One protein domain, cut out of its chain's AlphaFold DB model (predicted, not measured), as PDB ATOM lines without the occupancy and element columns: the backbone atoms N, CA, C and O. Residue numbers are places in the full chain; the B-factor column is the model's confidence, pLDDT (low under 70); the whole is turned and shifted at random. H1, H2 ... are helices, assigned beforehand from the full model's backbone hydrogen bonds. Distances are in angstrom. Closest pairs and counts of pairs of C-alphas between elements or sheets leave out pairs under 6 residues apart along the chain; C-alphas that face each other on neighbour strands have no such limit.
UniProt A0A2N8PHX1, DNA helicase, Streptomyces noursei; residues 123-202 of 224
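This is residues 123 to 202 of the 224 residues of the protein "DNA helicase" of Streptomyces noursei (UniProt A0A2N8PHX1). Two long helices, H3 and H1, form opposite sides of an open frame with a broad gap between them, and the long link of residues 141 to 153 passes through this gap. H3 stands by itself along one side, while the short helix H2 packs by its residues 160 to 164 on residues 126 to 130 of H1; the second long link, residues 166 to 181, leads from H2 across to the beginning of H3. The printed part has 80 residues with three named helices, in the order H1, H2, H3, and no named strand. The class is all helix, and helices hold 50 of the 80 residues. The whole is compact, with a radius of gyration of the C-alphas of 12.5 A and spans of 34 by 32 by 18 A.

H3, the longest helix, covers residues 182 to 201 and measures 29.1 A from first to last C-alpha; C-alpha 182 is at (38.900, -3.154, -17.765) and C-alpha 201 at (65.401, 8.448, -14.733). H1 covers residues 123 to 140 and measures 25.0 A, beginning at C-alpha 123 at (42.834, -10.439, 4.396). H2 covers residues 154 to 165, with 16.3 A from first to last C-alpha.

H3 touches no helix. H3 and H1 are apart. H2 and H3 are also apart, although they follow each other in the chain. H1 and H2 touch, with 5 pairs of C-alphas within 8 A; the closest C-alphas of the two are those of Ala 130 and Leu 164, 5.8 A apart. H1 touches H2 with residues 126 to 130 alone, and H2 touches H1 with residues 160 to 164 alone. The lines of H1 and H2 stand at a steep tilt of 50 degrees, and the two run the same way; their centres are 13.6 A apart. In H1 and H2 every O i to N i+4 pair is within hydrogen-bond range, and in H3 15 of 16 are.

The two C-alphas farthest apart are those of Glu 123 and Thr 202, at 35.6 A, which are also the first and last printed. The printed part has no cut. Both links are long: the one from H1 to H2 has 13 residues, and its C-alphas lie 4 to 15 A from the mean of all C-alphas; the one from H2 to H3 has 16 residues, and its C-alphas lie 7 to 17 A from that mean. The mean pLDDT of the printed part is 70.8. Residues 171 to 202, 32 residues, are under 70. The mean pLDDT of H3 is 45, beside 92 for H1 and 86 for H2.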
ATOM      1  N   GLU A 123      42.219 -11.365   3.439       91.06
ATOM      2  CA  GLU A 123      42.834 -10.439   4.396       91.06
ATOM      3  C   GLU A 123      44.352 -10.644   4.424       91.06
ATOM      4  O   GLU A 123      45.121  -9.683   4.312       91.06
ATOM      5  N   THR A 124      44.775 -11.907   4.495       93.75
ATOM      6  CA  THR A 124      46.178 -12.314   4.433       93.75
ATOM      7  C   THR A 124      46.827 -11.857   3.124       93.75
ATOM      8  O   THR A 124      47.946 -11.344   3.143       93.75
ATOM      9  N   GLU A 125      46.114 -11.959   1.997       94.06
ATOM     10  CA  GLU A 125      46.559 -11.431   0.702       94.06
ATOM     11  C   GLU A 125      46.833  -9.922   0.742       94.06
ATOM     12  O   GLU A 125      47.947  -9.484   0.447       94.06
ATOM     13  N   MET A 126      45.838  -9.121   1.138       91.25
ATOM     14  CA  MET A 126      45.952  -7.658   1.150       91.25
ATOM     15  C   MET A 126      47.077  -7.188   2.075       91.25
ATOM     16  O   MET A 126      47.847  -6.296   1.713       91.25
ATOM     17  N   ARG A 127      47.223  -7.815   3.249       91.75
ATOM     18  CA  ARG A 127      48.289  -7.482   4.205       91.75
ATOM     19  C   ARG A 127      49.674  -7.850   3.677       91.75
ATOM     20  O   ARG A 127      50.622  -7.082   3.864       91.75
ATOM     21  N   ALA A 128      49.807  -8.993   3.005       93.88
ATOM     22  CA  ALA A 128      51.063  -9.401   2.383       93.88
ATOM     23  C   ALA A 128      51.447  -8.462   1.227       93.88
ATOM     24  O   ALA A 128      52.596  -8.025   1.148       93.88
ATOM     25  N   LEU A 129      50.484  -8.081   0.381       93.00
ATOM     26  CA  LEU A 129      50.698  -7.109  -0.694       93.00
ATOM     27  C   LEU A 129      51.112  -5.737  -0.146       93.00
ATOM     28  O   LEU A 129      52.075  -5.151  -0.637       93.00
ATOM     29  N   ALA A 130      50.438  -5.244   0.897       92.38
ATOM     30  CA  ALA A 130      50.782  -3.980   1.541       92.38
ATOM     31  C   ALA A 130      52.194  -4.007   2.152       92.38
ATOM     32  O   ALA A 130      52.984  -3.092   1.918       92.38
ATOM     33  N   THR A 131      52.551  -5.104   2.828       93.31
ATOM     34  CA  THR A 131      53.916  -5.338   3.334       93.31
ATOM     35  C   THR A 131      54.938  -5.284   2.206       93.31
ATOM     36  O   THR A 131      55.971  -4.634   2.331       93.31
ATOM     37  N   ARG A 132      54.644  -5.928   1.072       92.44
ATOM     38  CA  ARG A 132      55.561  -5.981  -0.069       92.44
ATOM     39  C   ARG A 132      55.749  -4.618  -0.734       92.44
ATOM     40  O   ARG A 132      56.865  -4.272  -1.109       92.44
ATOM     41  N   ILE A 133      54.675  -3.842  -0.863       90.88
ATOM     42  CA  ILE A 133      54.700  -2.465  -1.380       90.88
ATOM     43  C   ILE A 133      55.552  -1.569  -0.478       90.88
ATOM     44  O   ILE A 133      56.408  -0.836  -0.973       90.88
ATOM     45  N   GLN A 134      55.358  -1.662   0.839       89.94
ATOM     46  CA  GLN A 134      56.166  -0.930   1.809       89.94
ATOM     47  C   GLN A 134      57.637  -1.361   1.755       89.94
ATOM     48  O   GLN A 134      58.509  -0.506   1.672       89.94
ATOM     49  N   GLU A 135      57.931  -2.662   1.674       91.44
ATOM     50  CA  GLU A 135      59.306  -3.154   1.519       91.44
ATOM     51  C   GLU A 135      59.966  -2.604   0.245       91.44
ATOM     52  O   GLU A 135      61.118  -2.171   0.281       91.44
ATOM     53  N   PHE A 136      59.251  -2.581  -0.887       90.31
ATOM     54  CA  PHE A 136      59.775  -1.989  -2.119       90.31
ATOM     55  C   PHE A 136      60.115  -0.505  -1.967       90.31
ATOM     56  O   PHE A 136      61.122  -0.043  -2.515       90.31
ATOM     57  N   HIS A 137      59.302   0.226  -1.210       88.75
ATOM     58  CA  HIS A 137      59.542   1.629  -0.922       88.75
ATOM     59  C   HIS A 137      60.742   1.820   0.007       88.75
ATOM     60  O   HIS A 137      61.725   2.452  -0.381       88.75
ATOM     61  N   ASP A 138      60.694   1.211   1.187       90.00
ATOM     62  CA  ASP A 138      61.640   1.459   2.271       90.00
ATOM     63  C   ASP A 138      63.028   0.892   1.959       90.00
ATOM     64  O   ASP A 138      64.048   1.524   2.236       90.00
ATOM     65  N   ARG A 139      63.088  -0.304   1.360       91.25
ATOM     66  CA  ARG A 139      64.351  -1.016   1.129       91.25
ATOM     67  C   ARG A 139      64.987  -0.689  -0.214       91.25
ATOM     68  O   ARG A 139      66.210  -0.604  -0.302       91.25
ATOM     69  N   TYR A 140      64.178  -0.560  -1.261       88.56
ATOM     70  CA  TYR A 140      64.676  -0.392  -2.631       88.56
ATOM     71  C   TYR A 140      64.482   1.032  -3.162       88.56
ATOM     72  O   TYR A 140      64.821   1.300  -4.312       88.56
ATOM     73  N   GLY A 141      63.937   1.947  -2.350       87.69
ATOM     74  CA  GLY A 141      63.711   3.339  -2.737       87.69
ATOM     75  C   GLY A 141      62.705   3.492  -3.876       87.69
ATOM     76  O   GLY A 141      62.716   4.507  -4.573       87.69
ATOM     77  N   THR A 142      61.860   2.483  -4.117       86.25
ATOM     78  CA  THR A 142      60.908   2.527  -5.226       86.25
ATOM     79  C   THR A 142      59.776   3.493  -4.858       86.25
ATOM     80  O   THR A 142      59.125   3.322  -3.824       86.25
ATOM     81  N   PRO A 143      59.507   4.532  -5.661       84.44
ATOM     82  CA  PRO A 143      58.405   5.448  -5.395       84.44
ATOM     83  C   PRO A 143      57.071   4.703  -5.451       84.44
ATOM     84  O   PRO A 143      56.846   3.928  -6.376       84.44
ATOM     85  N   TYR A 144      56.135   5.002  -4.550       81.38
ATOM     86  CA  TYR A 144      54.790   4.414  -4.617       81.38
ATOM     87  C   TYR A 144      54.086   4.672  -5.958       81.38
ATOM     88  O   TYR A 144      53.358   3.817  -6.443       81.38
ATOM     89  N   ALA A 145      54.355   5.810  -6.607       79.88
ATOM     90  CA  ALA A 145      53.825   6.132  -7.937       79.88
ATOM     91  C   ALA A 145      54.342   5.213  -9.063       79.88
ATOM     92  O   ALA A 145      53.797   5.241 -10.163       79.88
ATOM     93  N   ALA A 146      55.394   4.431  -8.802       82.25
ATOM     94  CA  ALA A 146      55.925   3.426  -9.713       82.25
ATOM     95  C   ALA A 146      55.302   2.033  -9.504       82.25
ATOM     96  O   ALA A 146      55.659   1.089 -10.207       82.25
ATOM     97  N   MET A 147      54.403   1.892  -8.526       85.75
ATOM     98  CA  MET A 147      53.749   0.638  -8.169       85.75
ATOM     99  C   MET A 147      52.261   0.706  -8.507       85.75
ATOM    100  O   MET A 147      51.624   1.750  -8.367       85.75
ATOM    101  N   ALA A 148      51.694  -0.424  -8.918       86.06
ATOM    102  CA  ALA A 148      50.268  -0.564  -9.174       86.06
ATOM    103  C   ALA A 148      49.755  -1.870  -8.564       86.06
ATOM    104  O   ALA A 148      50.456  -2.882  -8.574       86.06
ATOM    105  N   VAL A 149      48.524  -1.838  -8.050       87.69
ATOM    106  CA  VAL A 149      47.793  -3.022  -7.590       87.69
ATOM    107  C   VAL A 149      46.521  -3.130  -8.414       87.69
ATOM    108  O   VAL A 149      45.704  -2.210  -8.418       87.69
ATOM    109  N   SER A 150      46.364  -4.246  -9.116       86.56
ATOM    110  CA  SER A 150      45.168  -4.556  -9.896       86.56
ATOM    111  C   SER A 150      44.342  -5.596  -9.155       86.56
ATOM    112  O   SER A 150      44.871  -6.609  -8.711       86.56
ATOM    113  N   VAL A 151      43.046  -5.333  -9.016       84.69
ATOM    114  CA  VAL A 151      42.085  -6.201  -8.322       84.69
ATOM    115  C   VAL A 151      40.815  -6.353  -9.168       84.69
ATOM    116  O   VAL A 151      40.562  -5.489 -10.009       84.69
ATOM    117  N   PRO A 152      40.012  -7.417  -8.969       80.44
ATOM    118  CA  PRO A 152      38.905  -7.742  -9.875       80.44
ATOM    119  C   PRO A 152      37.762  -6.718  -9.904       80.44
ATOM    120  O   PRO A 152      37.068  -6.599 -10.909       80.44
ATOM    121  N   ASP A 153      37.538  -5.994  -8.804       81.56
ATOM    122  CA  ASP A 153      36.370  -5.129  -8.638       81.56
ATOM    123  C   ASP A 153      36.652  -3.896  -7.760       81.56
ATOM    124  O   ASP A 153      37.661  -3.796  -7.053       81.56
ATOM    125  N   GLY A 154      35.729  -2.932  -7.793       79.12
ATOM    126  CA  GLY A 154      35.879  -1.667  -7.075       79.12
ATOM    127  C   GLY A 154      35.800  -1.770  -5.549       79.12
ATOM    128  O   GLY A 154      36.439  -0.974  -4.854       79.12
ATOM    129  N   ALA A 155      35.070  -2.749  -5.008       83.50
ATOM    130  CA  ALA A 155      35.027  -2.974  -3.566       83.50
ATOM    131  C   ALA A 155      36.386  -3.495  -3.076       83.50
ATOM    132  O   ALA A 155      36.913  -3.010  -2.074       83.50
ATOM    133  N   SER A 156      37.007  -4.395  -3.841       85.56
ATOM    134  CA  SER A 156      38.386  -4.850  -3.644       85.56
ATOM    135  C   SER A 156      39.393  -3.707  -3.696       85.56
ATOM    136  O   SER A 156      40.256  -3.617  -2.823       85.56
ATOM    137  N   ALA A 157      39.246  -2.779  -4.643       84.75
ATOM    138  CA  ALA A 157      40.137  -1.622  -4.739       84.75
ATOM    139  C   ALA A 157      40.008  -0.699  -3.519       84.75
ATOM    140  O   ALA A 157      41.008  -0.222  -2.984       84.75
ATOM    141  N   THR A 158      38.776  -0.489  -3.049       83.75
ATOM    142  CA  THR A 158      38.486   0.341  -1.872       83.75
ATOM    143  C   THR A 158      39.070  -0.273  -0.601       83.75
ATOM    144  O   THR A 158      39.722   0.421   0.175       83.75
ATOM    145  N   GLN A 159      38.892  -1.583  -0.405       87.88
ATOM    146  CA  GLN A 159      39.458  -2.298   0.739       87.88
ATOM    147  C   GLN A 159      40.988  -2.254   0.733       87.88
ATOM    148  O   GLN A 159      41.593  -1.941   1.755       87.88
ATOM    149  N   MET A 160      41.616  -2.491  -0.421       89.38
ATOM    150  CA  MET A 160      43.071  -2.443  -0.544       89.38
ATOM    151  C   MET A 160      43.630  -1.041  -0.267       89.38
ATOM    152  O   MET A 160      44.622  -0.894   0.446       89.38
ATOM    153  N   ALA A 161      42.967   0.005  -0.771       85.75
ATOM    154  CA  ALA A 161      43.337   1.388  -0.480       85.75
ATOM    155  C   ALA A 161      43.209   1.715   1.019       85.75
ATOM    156  O   ALA A 161      44.081   2.384   1.575       85.75
ATOM    157  N   ALA A 162      42.167   1.207   1.688       86.12
ATOM    158  CA  ALA A 162      42.002   1.364   3.131       86.12
ATOM    159  C   ALA A 162      43.128   0.672   3.920       86.12
ATOM    160  O   ALA A 162      43.689   1.282   4.829       86.12
ATOM    161  N   VAL A 163      43.509  -0.556   3.540       89.75
ATOM    162  CA  VAL A 163      44.634  -1.282   4.160       89.75
ATOM    163  C   VAL A 163      45.933  -0.488   4.008       89.75
ATOM    164  O   VAL A 163      46.589  -0.218   5.011       89.75
ATOM    165  N   LEU A 164      46.269  -0.045   2.791       87.88
ATOM    166  CA  LEU A 164      47.483   0.737   2.514       87.88
ATOM    167  C   LEU A 164      47.530   2.079   3.265       87.88
ATOM    168  O   LEU A 164      48.606   2.519   3.671       87.88
ATOM    169  N   GLY A 165      46.375   2.725   3.455       84.25
ATOM    170  CA  GLY A 165      46.257   3.991   4.183       84.25
ATOM    171  C   GLY A 165      46.283   3.853   5.710       84.25
ATOM    172  O   GLY A 165      46.474   4.847   6.409       84.25
ATOM    173  N   SER A 166      46.098   2.644   6.239       82.94
ATOM    174  CA  SER A 166      46.071   2.374   7.679       82.94
ATOM    175  C   SER A 166      47.456   2.006   8.229       82.94
ATOM    176  O   SER A 166      48.341   1.558   7.496       82.94
ATOM    177  N   ALA A 167      47.667   2.191   9.536       82.31
ATOM    178  CA  ALA A 167      48.857   1.669  10.207       82.31
ATOM    179  C   ALA A 167      48.905   0.127  10.094       82.31
ATOM    180  O   ALA A 167      47.856  -0.512  10.190       82.31
ATOM    181  N   PRO A 168      50.090  -0.489   9.923       84.19
ATOM    182  CA  PRO A 168      51.434   0.103   9.994       84.19
ATOM    183  C   PRO A 168      51.969   0.656   8.663       84.19
ATOM    184  O   PRO A 168      53.060   1.222   8.641       84.19
ATOM    185  N   PHE A 169      51.239   0.488   7.559       81.06
ATOM    186  CA  PHE A 169      51.730   0.865   6.234       81.06
ATOM    187  C   PHE A 169      51.757   2.382   6.074       81.06
ATOM    188  O   PHE A 169      52.768   2.924   5.633       81.06
ATOM    189  N   ALA A 170      50.657   3.049   6.463       75.06
ATOM    190  CA  ALA A 170      50.472   4.504   6.423       75.06
ATOM    191  C   ALA A 170      51.022   5.142   5.135       75.06
ATOM    192  O   ALA A 170      51.566   6.251   5.137       75.06
ATOM    193  N   ALA A 171      50.926   4.407   4.031       68.44
ATOM    194  CA  ALA A 171      51.648   4.733   2.829       68.44
ATOM    195  C   ALA A 171      50.967   5.974   2.234       68.44
ATOM    196  O   ALA A 171      49.764   5.963   1.981       68.44
ATOM    197  N   SER A 172      51.701   7.083   2.105       58.44
ATOM    198  CA  SER A 172      51.115   8.401   1.815       58.44
ATOM    199  C   SER A 172      51.479   8.915   0.412       58.44
ATOM    200  O   SER A 172      52.447   9.649   0.223       58.44
ATOM    201  N   PRO A 173      50.729   8.491  -0.614       57.31
ATOM    202  CA  PRO A 173      50.402   9.299  -1.795       57.31
ATOM    203  C   PRO A 173      48.877   9.302  -2.020       57.31
ATOM    204  O   PRO A 173      48.163   8.560  -1.344       57.31
ATOM    205  N   PRO A 174      48.313  10.090  -2.961       51.78
ATOM    206  CA  PRO A 174      46.899   9.959  -3.277       51.78
ATOM    207  C   PRO A 174      46.703   8.608  -3.969       51.78
ATOM    208  O   PRO A 174      46.827   8.521  -5.192       51.78
ATOM    209  N   TRP A 175      46.419   7.552  -3.202       54.69
ATOM    210  CA  TRP A 175      45.865   6.310  -3.722       54.69
ATOM    211  C   TRP A 175      44.539   6.683  -4.368       54.69
ATOM    212  O   TRP A 175      43.488   6.725  -3.731       54.69
ATOM    213  N   ARG A 176      44.588   7.071  -5.640       49.28
ATOM    214  CA  ARG A 176      43.393   7.271  -6.436       49.28
ATOM    215  C   ARG A 176      42.866   5.869  -6.674       49.28
ATOM    216  O   ARG A 176      43.314   5.190  -7.592       49.28
ATOM    217  N   SER A 177      41.956   5.421  -5.814       47.06
ATOM    218  CA  SER A 177      41.109   4.275  -6.109       47.06
ATOM    219  C   SER A 177      40.269   4.661  -7.322       47.06
ATOM    220  O   SER A 177      39.224   5.300  -7.209       47.06
ATOM    221  N   ALA A 178      40.776   4.361  -8.507       43.38
ATOM    222  CA  ALA A 178      40.009   4.477  -9.721       43.38
ATOM    223  C   ALA A 178      39.317   3.124  -9.894       43.38
ATOM    224  O   ALA A 178      39.954   2.135 -10.243       43.38
ATOM    225  N   VAL A 179      38.015   3.056  -9.593       40.91
ATOM    226  CA  VAL A 179      37.198   1.937 -10.071       40.91
ATOM    227  C   VAL A 179      37.072   2.135 -11.571       40.91
ATOM    228  O   VAL A 179      36.243   2.897 -12.065       40.91
ATOM    229  N   THR A 180      38.000   1.536 -12.293       42.91
ATOM    230  CA  THR A 180      38.077   1.616 -13.740       42.91
ATOM    231  C   THR A 180      37.598   0.304 -14.313       42.91
ATOM    232  O   THR A 180      38.118  -0.746 -13.948       42.91
ATOM    233  N   GLY A 181      36.631   0.363 -15.232       39.28
ATOM    234  CA  GLY A 181      36.353  -0.779 -16.098       39.28
ATOM    235  C   GLY A 181      37.640  -1.249 -16.799       39.28
ATOM    236  O   GLY A 181      38.599  -0.472 -16.888       39.28
ATOM    237  N   PRO A 182      37.682  -2.496 -17.290       41.19
ATOM    238  CA  PRO A 182      38.900  -3.154 -17.765       41.19
ATOM    239  C   PRO A 182      39.779  -2.305 -18.704       41.19
ATOM    240  O   PRO A 182      40.992  -2.293 -18.532       41.19
ATOM    241  N   ALA A 183      39.197  -1.514 -19.613       39.03
ATOM    242  CA  ALA A 183      39.953  -0.622 -20.506       39.03
ATOM    243  C   ALA A 183      40.709   0.507 -19.777       39.03
ATOM    244  O   ALA A 183      41.881   0.760 -20.048       39.03
ATOM    245  N   ARG A 184      40.094   1.158 -18.783       40.31
ATOM    246  CA  ARG A 184      40.759   2.241 -18.037       40.31
ATOM    247  C   ARG A 184      41.799   1.716 -17.043       40.31
ATOM    248  O   ARG A 184      42.739   2.438 -16.730       40.31
ATOM    249  N   ALA A 185      41.679   0.468 -16.580       47.75
ATOM    250  CA  ALA A 185      42.723  -0.158 -15.766       47.75
ATOM    251  C   ALA A 185      44.050  -0.254 -16.546       47.75
ATOM    252  O   ALA A 185      45.114  -0.013 -15.975       47.75
ATOM    253  N   ARG A 186      43.991  -0.504 -17.864       50.25
ATOM    254  CA  ARG A 186      45.166  -0.524 -18.757       50.25
ATOM    255  C   ARG A 186      45.809   0.848 -18.889       50.25
ATOM    256  O   ARG A 186      47.024   0.956 -18.743       50.25
ATOM    257  N   GLU A 187      45.002   1.890 -19.093       44.34
ATOM    258  CA  GLU A 187      45.489   3.272 -19.160       44.34
ATOM    259  C   GLU A 187      46.232   3.645 -17.869       44.34
ATOM    260  O   GLU A 187      47.330   4.198 -17.912       44.34
ATOM    261  N   TYR A 188      45.683   3.270 -16.709       48.59
ATOM    262  CA  TYR A 188      46.329   3.499 -15.417       48.59
ATOM    263  C   TYR A 188      47.630   2.706 -15.250       48.59
ATOM    264  O   TYR A 188      48.619   3.286 -14.808       48.59
ATOM    265  N   ILE A 189      47.667   1.422 -15.620       47.88
ATOM    266  CA  ILE A 189      48.885   0.593 -15.540       47.88
ATOM    267  C   ILE A 189      49.966   1.122 -16.493       47.88
ATOM    268  O   ILE A 189      51.129   1.229 -16.105       47.88
ATOM    269  N   SER A 190      49.591   1.511 -17.714       44.28
ATOM    270  CA  SER A 190      50.500   2.104 -18.699       44.28
ATOM    271  C   SER A 190      51.069   3.438 -18.204       44.28
ATOM    272  O   SER A 190      52.287   3.618 -18.175       44.28
ATOM    273  N   ARG A 191      50.209   4.336 -17.699       46.97
ATOM    274  CA  ARG A 191      50.625   5.619 -17.105       46.97
ATOM    275  C   ARG A 191      51.478   5.431 -15.851       46.97
ATOM    276  O   ARG A 191      52.435   6.177 -15.657       46.97
ATOM    277  N   ALA A 192      51.167   4.450 -15.000       44.47
ATOM    278  CA  ALA A 192      51.975   4.120 -13.827       44.47
ATOM    279  C   ALA A 192      53.364   3.608 -14.238       44.47
ATOM    280  O   ALA A 192      54.364   4.038 -13.670       44.47
ATOM    281  N   ALA A 193      53.452   2.768 -15.275       43.56
ATOM    282  CA  ALA A 193      54.721   2.298 -15.826       43.56
ATOM    283  C   ALA A 193      55.541   3.426 -16.486       43.56
ATOM    284  O   ALA A 193      56.766   3.459 -16.360       43.56
ATOM    285  N   GLU A 194      54.893   4.373 -17.164       45.34
ATOM    286  CA  GLU A 194      55.546   5.567 -17.722       45.34
ATOM    287  C   GLU A 194      56.061   6.497 -16.624       45.34
ATOM    288  O   GLU A 194      57.211   6.934 -16.668       45.34
ATOM    289  N   ARG A 195      55.263   6.721 -15.579       47.97
ATOM    290  CA  ARG A 195      55.656   7.549 -14.436       47.97
ATOM    291  C   ARG A 195      56.748   6.891 -13.594       47.97
ATOM    292  O   ARG A 195      57.660   7.576 -13.143       47.97
ATOM    293  N   ALA A 196      56.723   5.564 -13.453       43.03
ATOM    294  CA  ALA A 196      57.816   4.786 -12.873       43.03
ATOM    295  C   ALA A 196      59.135   5.041 -13.610       43.03
ATOM    296  O   ALA A 196      60.163   5.273 -12.977       43.03
ATOM    297  N   ARG A 197      59.106   5.033 -14.950       49.75
ATOM    298  CA  ARG A 197      60.285   5.309 -15.781       49.75
ATOM    299  C   ARG A 197      60.777   6.728 -15.590       49.75
ATOM    300  O   ARG A 197      61.971   6.900 -15.380       49.75
ATOM    301  N   GLU A 198      59.886   7.711 -15.634       44.66
ATOM    302  CA  GLU A 198      60.242   9.115 -15.426       44.66
ATOM    303  C   GLU A 198      60.946   9.307 -14.075       44.66
ATOM    304  O   GLU A 198      62.039   9.869 -14.024       44.66
ATOM    305  N   ILE A 199      60.393   8.737 -12.998       44.88
ATOM    306  CA  ILE A 199      60.975   8.868 -11.659       44.88
ATOM    307  C   ILE A 199      62.314   8.119 -11.540       44.88
ATOM    308  O   ILE A 199      63.267   8.654 -10.977       44.88
ATOM    309  N   LEU A 200      62.430   6.913 -12.107       39.84
ATOM    310  CA  LEU A 200      63.689   6.155 -12.117       39.84
ATOM    311  C   LEU A 200      64.794   6.827 -12.958       39.84
ATOM    312  O   LEU A 200      65.974   6.593 -12.704       39.84
ATOM    313  N   HIS A 201      64.440   7.674 -13.934       42.09
ATOM    314  CA  HIS A 201      65.401   8.448 -14.733       42.09
ATOM    315  C   HIS A 201      65.763   9.801 -14.101       42.09
ATOM    316  O   HIS A 201      66.807  10.373 -14.428       42.09
ATOM    317  N   THR A 202      64.965  10.314 -13.161       36.53
ATOM    318  CA  THR A 202      65.352  11.479 -12.358       36.53
ATOM    319  C   THR A 202      66.306  11.047 -11.249       36.53
ATOM    320  O   THR A 202      65.897  10.460 -10.250       36.53
TER     321      THR A 202